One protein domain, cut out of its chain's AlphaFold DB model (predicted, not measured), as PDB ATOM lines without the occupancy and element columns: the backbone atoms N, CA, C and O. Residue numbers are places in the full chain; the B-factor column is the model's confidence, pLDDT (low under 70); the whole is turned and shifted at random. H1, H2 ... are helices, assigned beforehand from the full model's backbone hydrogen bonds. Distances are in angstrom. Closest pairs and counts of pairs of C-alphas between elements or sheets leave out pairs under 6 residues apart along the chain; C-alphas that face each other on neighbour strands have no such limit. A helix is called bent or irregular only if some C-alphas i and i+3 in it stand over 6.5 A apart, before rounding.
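Overview. This is residues 41 to 97 of the 120 residues of the protein "Hypothetical protein" of Didymodactylos carnosus (UniProt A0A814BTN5). One long straight helix, H2, makes the length of a thin rod, and the short helix H1 folds back along its first part, so that the two form a lopsided helical hairpin. The later part of H2 sticks out past H1 at residues 75 to 85 and 88 to 91, and a short tail follows it. The printed part has 57 residues with two named helices, H1 then H2, and no named strand; the class is all helix. The whole is extended, with a radius of gyration of the C-alphas of 17.8 A and spans of 56 by 14 by 13 A.

Along the chain. H2 is residues 57 to 91, 51.0 A from first to last C-alpha; it begins at C-alpha 57 at (-45.580, -48.214, -5.510) and ends at C-alpha 91 at (5.020, -45.085, -0.336). H1 is residues 41 to 52, 16.6 A from first to last C-alpha, and begins at C-alpha 41 at (-25.753, -54.603, -11.659). Neither helix is bent.

Arrangement. H2 touches H1 with residues 59 to 71 alone. The closest C-alphas of the two are those of Tyr 60 and Ala 52, 5.0 A apart. Their lines stand at a shallow tilt of 20 degrees, and they run opposite ways, a helical hairpin. The link between them has 4 residues and is tight. In H1 and H2 every O i to N i+4 pair is within hydrogen-bond range.

Size, cuts and confidence. The two C-alphas farthest apart in the domain are those of Ala 55 and Gly 93, at 55.7 A. Residues 88 to 93, of which 88 to 91 belong to H2, stand free. The printed part has no cut. The mean pLDDT of the printed part is 89.2, and residues 93 to 97 are under 70.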
ATOM      1  N   GLU A  41     -24.725 -54.062 -12.549       91.50
ATOM      2  CA  GLU A  41     -25.753 -54.603 -11.659       91.50
ATOM      3  C   GLU A  41     -26.566 -53.479 -10.992       91.50
ATOM      4  O   GLU A  41     -27.795 -53.540 -10.889       91.50
ATOM      5  N   CYS A  42     -25.894 -52.402 -10.570       91.94
ATOM      6  CA  CYS A  42     -26.566 -51.226 -10.028       91.94
ATOM      7  C   CYS A  42     -27.413 -50.512 -11.093       91.94
ATOM      8  O   CYS A  42     -28.519 -50.045 -10.796       91.94
ATOM      9  N   LEU A  43     -26.943 -50.459 -12.345       90.56
ATOM     10  CA  LEU A  43     -27.718 -49.909 -13.461       90.56
ATOM     11  C   LEU A  43     -28.987 -50.726 -13.730       90.56
ATOM     12  O   LEU A  43     -30.061 -50.140 -13.887       90.56
ATOM     13  N   ASP A  44     -28.901 -52.054 -13.700       92.50
ATOM     14  CA  ASP A  44     -30.064 -52.926 -13.873       92.50
ATOM     15  C   ASP A  44     -31.082 -52.747 -12.733       92.50
ATOM     16  O   ASP A  44     -32.292 -52.687 -12.976       92.50
ATOM     17  N   LEU A  45     -30.628 -52.567 -11.486       94.00
ATOM     18  CA  LEU A  45     -31.512 -52.219 -10.364       94.00
ATOM     19  C   LEU A  45     -32.188 -50.854 -10.558       94.00
ATOM     20  O   LEU A  45     -33.376 -50.694 -10.259       94.00
ATOM     21  N   VAL A  46     -31.468 -49.863 -11.090       91.69
ATOM     22  CA  VAL A  46     -32.041 -48.552 -11.430       91.69
ATOM     23  C   VAL A  46     -33.115 -48.687 -12.509       91.69
ATOM     24  O   VAL A  46     -34.142 -48.010 -12.419       91.69
ATOM     25  N   GLU A  47     -32.918 -49.545 -13.508       91.31
ATOM     26  CA  GLU A  47     -33.928 -49.818 -14.533       91.31
ATOM     27  C   GLU A  47     -35.157 -50.529 -13.969       91.31
ATOM     28  O   GLU A  47     -36.278 -50.094 -14.240       91.31
ATOM     29  N   LYS A  48     -34.976 -51.551 -13.121       93.62
ATOM     30  CA  LYS A  48     -36.088 -52.202 -12.405       93.62
ATOM     31  C   LYS A  48     -36.886 -51.185 -11.593       93.62
ATOM     32  O   LYS A  48     -38.107 -51.129 -11.705       93.62
ATOM     33  N   ARG A  49     -36.201 -50.297 -10.863       95.38
ATOM     34  CA  ARG A  49     -36.835 -49.204 -10.111       95.38
ATOM     35  C   ARG A  49     -37.639 -48.268 -11.021       95.38
ATOM     36  O   ARG A  49     -38.734 -47.860 -10.644       95.38
ATOM     37  N   LYS A  50     -37.115 -47.914 -12.202       91.50
ATOM     38  CA  LYS A  50     -37.829 -47.068 -13.181       91.50
ATOM     39  C   LYS A  50     -39.103 -47.743 -13.692       91.50
ATOM     40  O   LYS A  50     -40.111 -47.063 -13.822       91.50
ATOM     41  N   LYS A  51     -39.060 -49.052 -13.954       92.12
ATOM     42  CA  LYS A  51     -40.240 -49.828 -14.362       92.12
ATOM     43  C   LYS A  51     -41.278 -49.882 -13.236       92.12
ATOM     44  O   LYS A  51     -42.429 -49.525 -13.459       92.12
ATOM     45  N   ALA A  52     -40.847 -50.217 -12.017       93.88
ATOM     46  CA  ALA A  52     -41.727 -50.331 -10.853       93.88
ATOM     47  C   ALA A  52     -42.435 -49.015 -10.504       93.88
ATOM     48  O   ALA A  52     -43.601 -49.031 -10.133       93.88
ATOM     49  N   LYS A  53     -41.780 -47.862 -10.704       90.00
ATOM     50  CA  LYS A  53     -42.367 -46.531 -10.466       90.00
ATOM     51  C   LYS A  53     -43.744 -46.339 -11.118       90.00
ATOM     52  O   LYS A  53     -44.577 -45.630 -10.563       90.00
ATOM     53  N   HIS A  54     -43.957 -46.928 -12.293       86.62
ATOM     54  CA  HIS A  54     -45.196 -46.792 -13.057       86.62
ATOM     55  C   HIS A  54     -46.162 -47.973 -12.876       86.62
ATOM     56  O   HIS A  54     -47.264 -47.915 -13.411       86.62
ATOM     57  N   ALA A  55     -45.765 -49.017 -12.143       90.31
ATOM     58  CA  ALA A  55     -46.519 -50.264 -12.011       90.31
ATOM     59  C   ALA A  55     -46.943 -50.560 -10.561       90.31
ATOM     60  O   ALA A  55     -48.120 -50.791 -10.310       90.31
ATOM     61  N   ASP A  56     -46.005 -50.517  -9.610       94.56
ATOM     62  CA  ASP A  56     -46.235 -50.846  -8.200       94.56
ATOM     63  C   ASP A  56     -45.431 -49.908  -7.284       94.56
ATOM     64  O   ASP A  56     -44.195 -49.849  -7.305       94.56
ATOM     65  N   PHE A  57     -46.156 -49.174  -6.440       93.44
ATOM     66  CA  PHE A  57     -45.580 -48.214  -5.510       93.44
ATOM     67  C   PHE A  57     -44.768 -48.861  -4.376       93.44
ATOM     68  O   PHE A  57     -43.735 -48.307  -3.983       93.44
ATOM     69  N   GLU A  58     -45.190 -50.009  -3.837       96.12
ATOM     70  CA  GLU A  58     -44.470 -50.656  -2.732       96.12
ATOM     71  C   GLU A  58     -43.191 -51.319  -3.251       96.12
ATOM     72  O   GLU A  58     -42.113 -51.152  -2.664       96.12
ATOM     73  N   GLU A  59     -43.264 -51.959  -4.420       95.19
ATOM     74  CA  GLU A  59     -42.076 -52.464  -5.104       95.19
ATOM     75  C   GLU A  59     -41.098 -51.329  -5.437       95.19
ATOM     76  O   GLU A  59     -39.898 -51.436  -5.151       95.19
ATOM     77  N   TYR A  60     -41.595 -50.200  -5.955       96.69
ATOM     78  CA  TYR A  60     -40.782 -49.006  -6.176       96.69
ATOM     79  C   TYR A  60     -40.098 -48.540  -4.889       96.69
ATOM     80  O   TYR A  60     -38.896 -48.252  -4.893       96.69
ATOM     81  N   ARG A  61     -40.826 -48.477  -3.768       96.75
ATOM     82  CA  ARG A  61     -40.281 -48.036  -2.481       96.75
ATOM     83  C   ARG A  61     -39.159 -48.954  -2.000       96.75
ATOM     84  O   ARG A  61     -38.135 -48.447  -1.528       96.75
ATOM     85  N   ARG A  62     -39.329 -50.273  -2.138       97.38
ATOM     86  CA  ARG A  62     -38.307 -51.280  -1.819       97.38
ATOM     87  C   ARG A  62     -37.073 -51.110  -2.705       97.38
ATOM     88  O   ARG A  62     -35.982 -50.876  -2.182       97.38
ATOM     89  N   LEU A  63     -37.256 -51.112  -4.027       97.06
ATOM     90  CA  LEU A  63     -36.170 -50.962  -5.003       97.06
ATOM     91  C   LEU A  63     -35.432 -49.629  -4.845       97.06
ATOM     92  O   LEU A  63     -34.216 -49.559  -4.983       97.06
ATOM     93  N   ASN A  64     -36.136 -48.550  -4.507       95.81
ATOM     94  CA  ASN A  64     -35.521 -47.245  -4.293       95.81
ATOM     95  C   ASN A  64     -34.596 -47.218  -3.063       95.81
ATOM     96  O   ASN A  64     -33.576 -46.525  -3.085       95.81
ATOM     97  N   LYS A  65     -34.918 -47.968  -2.001       97.12
ATOM     98  CA  LYS A  65     -34.020 -48.137  -0.845       97.12
ATOM     99  C   LYS A  65     -32.797 -48.971  -1.222       97.12
ATOM    100  O   LYS A  65     -31.681 -48.583  -0.885       97.12
ATOM    101  N   GLU A  66     -33.008 -50.065  -1.943       97.00
ATOM    102  CA  GLU A  66     -31.949 -50.978  -2.376       97.00
ATOM    103  C   GLU A  66     -30.940 -50.292  -3.304       97.00
ATOM    104  O   GLU A  66     -29.745 -50.281  -3.018       97.00
ATOM    105  N   VAL A  67     -31.424 -49.591  -4.334       95.75
ATOM    106  CA  VAL A  67     -30.592 -48.785  -5.242       95.75
ATOM    107  C   VAL A  67     -29.764 -47.758  -4.469       95.75
ATOM    108  O   VAL A  67     -28.574 -47.596  -4.728       95.75
ATOM    109  N   ARG A  68     -30.369 -47.059  -3.501       95.25
ATOM    110  CA  ARG A  68     -29.654 -46.067  -2.682       95.25
ATOM    111  C   ARG A  68     -28.562 -46.693  -1.827       95.25
ATOM    112  O   ARG A  68     -27.498 -46.093  -1.701       95.25
ATOM    113  N   LYS A  69     -28.837 -47.858  -1.237       96.38
ATOM    114  CA  LYS A  69     -27.867 -48.606  -0.439       96.38
ATOM    115  C   LYS A  69     -26.688 -49.041  -1.312       96.38
ATOM    116  O   LYS A  69     -25.563 -48.652  -1.020       96.38
ATOM    117  N   LYS A  70     -26.957 -49.710  -2.435       94.81
ATOM    118  CA  LYS A  70     -25.912 -50.217  -3.335       94.81
ATOM    119  C   LYS A  70     -25.053 -49.097  -3.932       94.81
ATOM    120  O   LYS A  70     -23.834 -49.185  -3.916       94.81
ATOM    121  N   LEU A  71     -25.662 -47.987  -4.366       92.62
ATOM    122  CA  LEU A  71     -24.911 -46.820  -4.856       92.62
ATOM    123  C   LEU A  71     -23.993 -46.205  -3.797       92.62
ATOM    124  O   LEU A  71     -22.971 -45.614  -4.144       92.62
ATOM    125  N   LYS A  72     -24.388 -46.267  -2.522       94.38
ATOM    126  CA  LYS A  72     -23.561 -45.780  -1.421       94.38
ATOM    127  C   LYS A  72     -22.367 -46.711  -1.208       94.38
ATOM    128  O   LYS A  72     -21.246 -46.223  -1.168       94.38
ATOM    129  N   GLU A  73     -22.614 -48.016  -1.155       95.44
ATOM    130  CA  GLU A  73     -21.582 -49.047  -0.992       95.44
ATOM    131  C   GLU A  73     -20.554 -49.010  -2.134       95.44
ATOM    132  O   GLU A  73     -19.357 -48.925  -1.878       95.44
ATOM    133  N   GLU A  74     -21.000 -48.972  -3.393       94.19
ATOM    134  CA  GLU A  74     -20.102 -48.900  -4.556       94.19
ATOM    135  C   GLU A  74     -19.279 -47.609  -4.583       94.19
ATOM    136  O   GLU A  74     -18.098 -47.617  -4.929       94.19
ATOM    137  N   ARG A  75     -19.883 -46.487  -4.179       93.38
ATOM    138  CA  ARG A  75     -19.166 -45.217  -4.068       93.38
ATOM    139  C   ARG A  75     -18.080 -45.278  -2.998       93.38
ATOM    140  O   ARG A  75     -16.989 -44.766  -3.231       93.38
ATOM    141  N   GLU A  76     -18.393 -45.826  -1.829       94.56
ATOM    142  CA  GLU A  76     -17.429 -45.978  -0.735       94.56
ATOM    143  C   GLU A  76     -16.287 -46.910  -1.150       94.56
ATOM    144  O   GLU A  76     -15.126 -46.544  -0.992       94.56
ATOM    145  N   ALA A  77     -16.599 -48.045  -1.781       94.81
ATOM    146  CA  ALA A  77     -15.599 -48.972  -2.307       94.81
ATOM    147  C   ALA A  77     -14.654 -48.299  -3.315       94.81
ATOM    148  O   ALA A  77     -13.437 -48.430  -3.199       94.81
ATOM    149  N   TYR A  78     -15.199 -47.517  -4.252       93.62
ATOM    150  CA  TYR A  78     -14.397 -46.773  -5.223       93.62
ATOM    151  C   TYR A  78     -13.450 -45.772  -4.555       93.62
ATOM    152  O   TYR A  78     -12.268 -45.725  -4.883       93.62
ATOM    153  N   TRP A  79     -13.943 -44.975  -3.603       92.88
ATOM    154  CA  TRP A  79     -13.094 -43.998  -2.917       92.88
ATOM    155  C   TRP A  79     -12.038 -44.646  -2.026       92.88
ATOM    156  O   TRP A  79     -10.925 -44.131  -1.961       92.88
ATOM    157  N   ASN A  80     -12.352 -45.780  -1.399       93.81
ATOM    158  CA  ASN A  80     -11.382 -46.551  -0.628       93.81
ATOM    159  C   ASN A  80     -10.269 -47.104  -1.524       93.81
ATOM    160  O   ASN A  80      -9.100 -47.015  -1.162       93.81
ATOM    161  N   GLN A  81     -10.615 -47.616  -2.709       91.56
ATOM    162  CA  GLN A  81      -9.628 -48.073  -3.686       91.56
ATOM    163  C   GLN A  81      -8.731 -46.918  -4.149       91.56
ATOM    164  O   GLN A  81      -7.512 -47.029  -4.107       91.56
ATOM    165  N   VAL A  82      -9.331 -45.790  -4.531       88.62
ATOM    166  CA  VAL A  82      -8.598 -44.593  -4.965       88.62
ATOM    167  C   VAL A  82      -7.667 -44.069  -3.863       88.62
ATOM    168  O   VAL A  82      -6.551 -43.651  -4.156       88.62
ATOM    169  N   ALA A  83      -8.089 -44.105  -2.596       89.19
ATOM    170  CA  ALA A  83      -7.237 -43.732  -1.469       89.19
ATOM    171  C   ALA A  83      -6.060 -44.706  -1.288       89.19
ATOM    172  O   ALA A  83      -4.925 -44.256  -1.151       89.19
ATOM    173  N   ALA A  84      -6.308 -46.017  -1.362       88.62
ATOM    174  CA  ALA A  84      -5.264 -47.035  -1.250       88.62
ATOM    175  C   ALA A  84      -4.212 -46.918  -2.368       88.62
ATOM    176  O   ALA A  84      -3.015 -46.954  -2.095       88.62
ATOM    177  N   GLU A  85      -4.648 -46.693  -3.613       87.12
ATOM    178  CA  GLU A  85      -3.753 -46.445  -4.752       87.12
ATOM    179  C   GLU A  85      -2.873 -45.202  -4.521       87.12
ATOM    180  O   GLU A  85      -1.688 -45.198  -4.864       87.12
ATOM    181  N   MET A  86      -3.421 -44.150  -3.900       85.06
ATOM    182  CA  MET A  86      -2.648 -42.955  -3.551       85.06
ATOM    183  C   MET A  86      -1.638 -43.203  -2.427       85.06
ATOM    184  O   MET A  86      -0.517 -42.699  -2.505       85.06
ATOM    185  N   GLU A  87      -2.005 -43.963  -1.394       86.62
ATOM    186  CA  GLU A  87      -1.094 -44.338  -0.306       86.62
ATOM    187  C   GLU A  87       0.068 -45.197  -0.822       86.62
ATOM    188  O   GLU A  87       1.226 -44.954  -0.479       86.62
ATOM    189  N   GLU A  88      -0.212 -46.155  -1.708       85.12
ATOM    190  CA  GLU A  88       0.812 -46.982  -2.345       85.12
ATOM    191  C   GLU A  88       1.754 -46.146  -3.227       85.12
ATOM    192  O   GLU A  88       2.978 -46.254  -3.116       85.12
ATOM    193  N   ALA A  89       1.207 -45.246  -4.049       81.75
ATOM    194  CA  ALA A  89       2.001 -44.351  -4.886       81.75
ATOM    195  C   ALA A  89       2.908 -43.424  -4.053       81.75
ATOM    196  O   ALA A  89       4.079 -43.218  -4.400       81.75
ATOM    197  N   ALA A  90       2.398 -42.915  -2.927       79.19
ATOM    198  CA  ALA A  90       3.171 -42.122  -1.978       79.19
ATOM    199  C   ALA A  90       4.301 -42.942  -1.334       79.19
ATOM    200  O   ALA A  90       5.436 -42.468  -1.270       79.19
ATOM    201  N   ASN A  91       4.027 -44.187  -0.934       79.00
ATOM    202  CA  ASN A  91       5.020 -45.085  -0.336       79.00
ATOM    203  C   ASN A  91       6.158 -45.452  -1.305       79.00
ATOM    204  O   ASN A  91       7.302 -45.602  -0.882       79.00
ATOM    205  N   ILE A  92       5.876 -45.550  -2.608       79.69
ATOM    206  CA  ILE A  92       6.874 -45.844  -3.655       79.69
ATOM    207  C   ILE A  92       7.634 -44.564  -4.088       79.69
ATOM    208  O   ILE A  92       8.515 -44.603  -4.948       79.69
ATOM    209  N   GLY A  93       7.320 -43.402  -3.497       67.81
ATOM    210  CA  GLY A  93       7.932 -42.113  -3.839       67.81
ATOM    211  C   GLY A  93       7.522 -41.590  -5.221       67.81
ATOM    212  O   GLY A  93       8.152 -40.677  -5.757       67.81
ATOM    213  N   ARG A  94       6.467 -42.159  -5.818       62.78
ATOM    214  CA  ARG A  94       5.906 -41.734  -7.102       62.78
ATOM    215  C   ARG A  94       4.673 -40.879  -6.855       62.78
ATOM    216  O   ARG A  94       3.545 -41.340  -6.960       62.78
ATOM    217  N   TYR A  95       4.891 -39.589  -6.624       59.75
ATOM    218  CA  TYR A  95       3.826 -38.594  -6.738       59.75
ATOM    219  C   TYR A  95       3.501 -38.364  -8.218       59.75
ATOM    220  O   TYR A  95       3.899 -37.366  -8.817       59.75
ATOM    221  N   THR A  96       2.790 -39.290  -8.857       61.00
ATOM    222  CA  THR A  96       2.058 -38.922 -10.071       61.00
ATOM    223  C   THR A  96       1.009 -37.902  -9.658       61.00
ATOM    224  O   THR A  96       0.240 -38.174  -8.738       61.00
ATOM    225  N   LYS A  97       0.997 -36.719 -10.291       55.66
ATOM    226  CA  LYS A  97      -0.024 -35.694 -10.044       55.66
ATOM    227  C   LYS A  97      -1.400 -36.365 -10.091       55.66
ATOM    228  O   LYS A  97      -1.810 -36.786 -11.171       55.66
TER     229      LYS A  97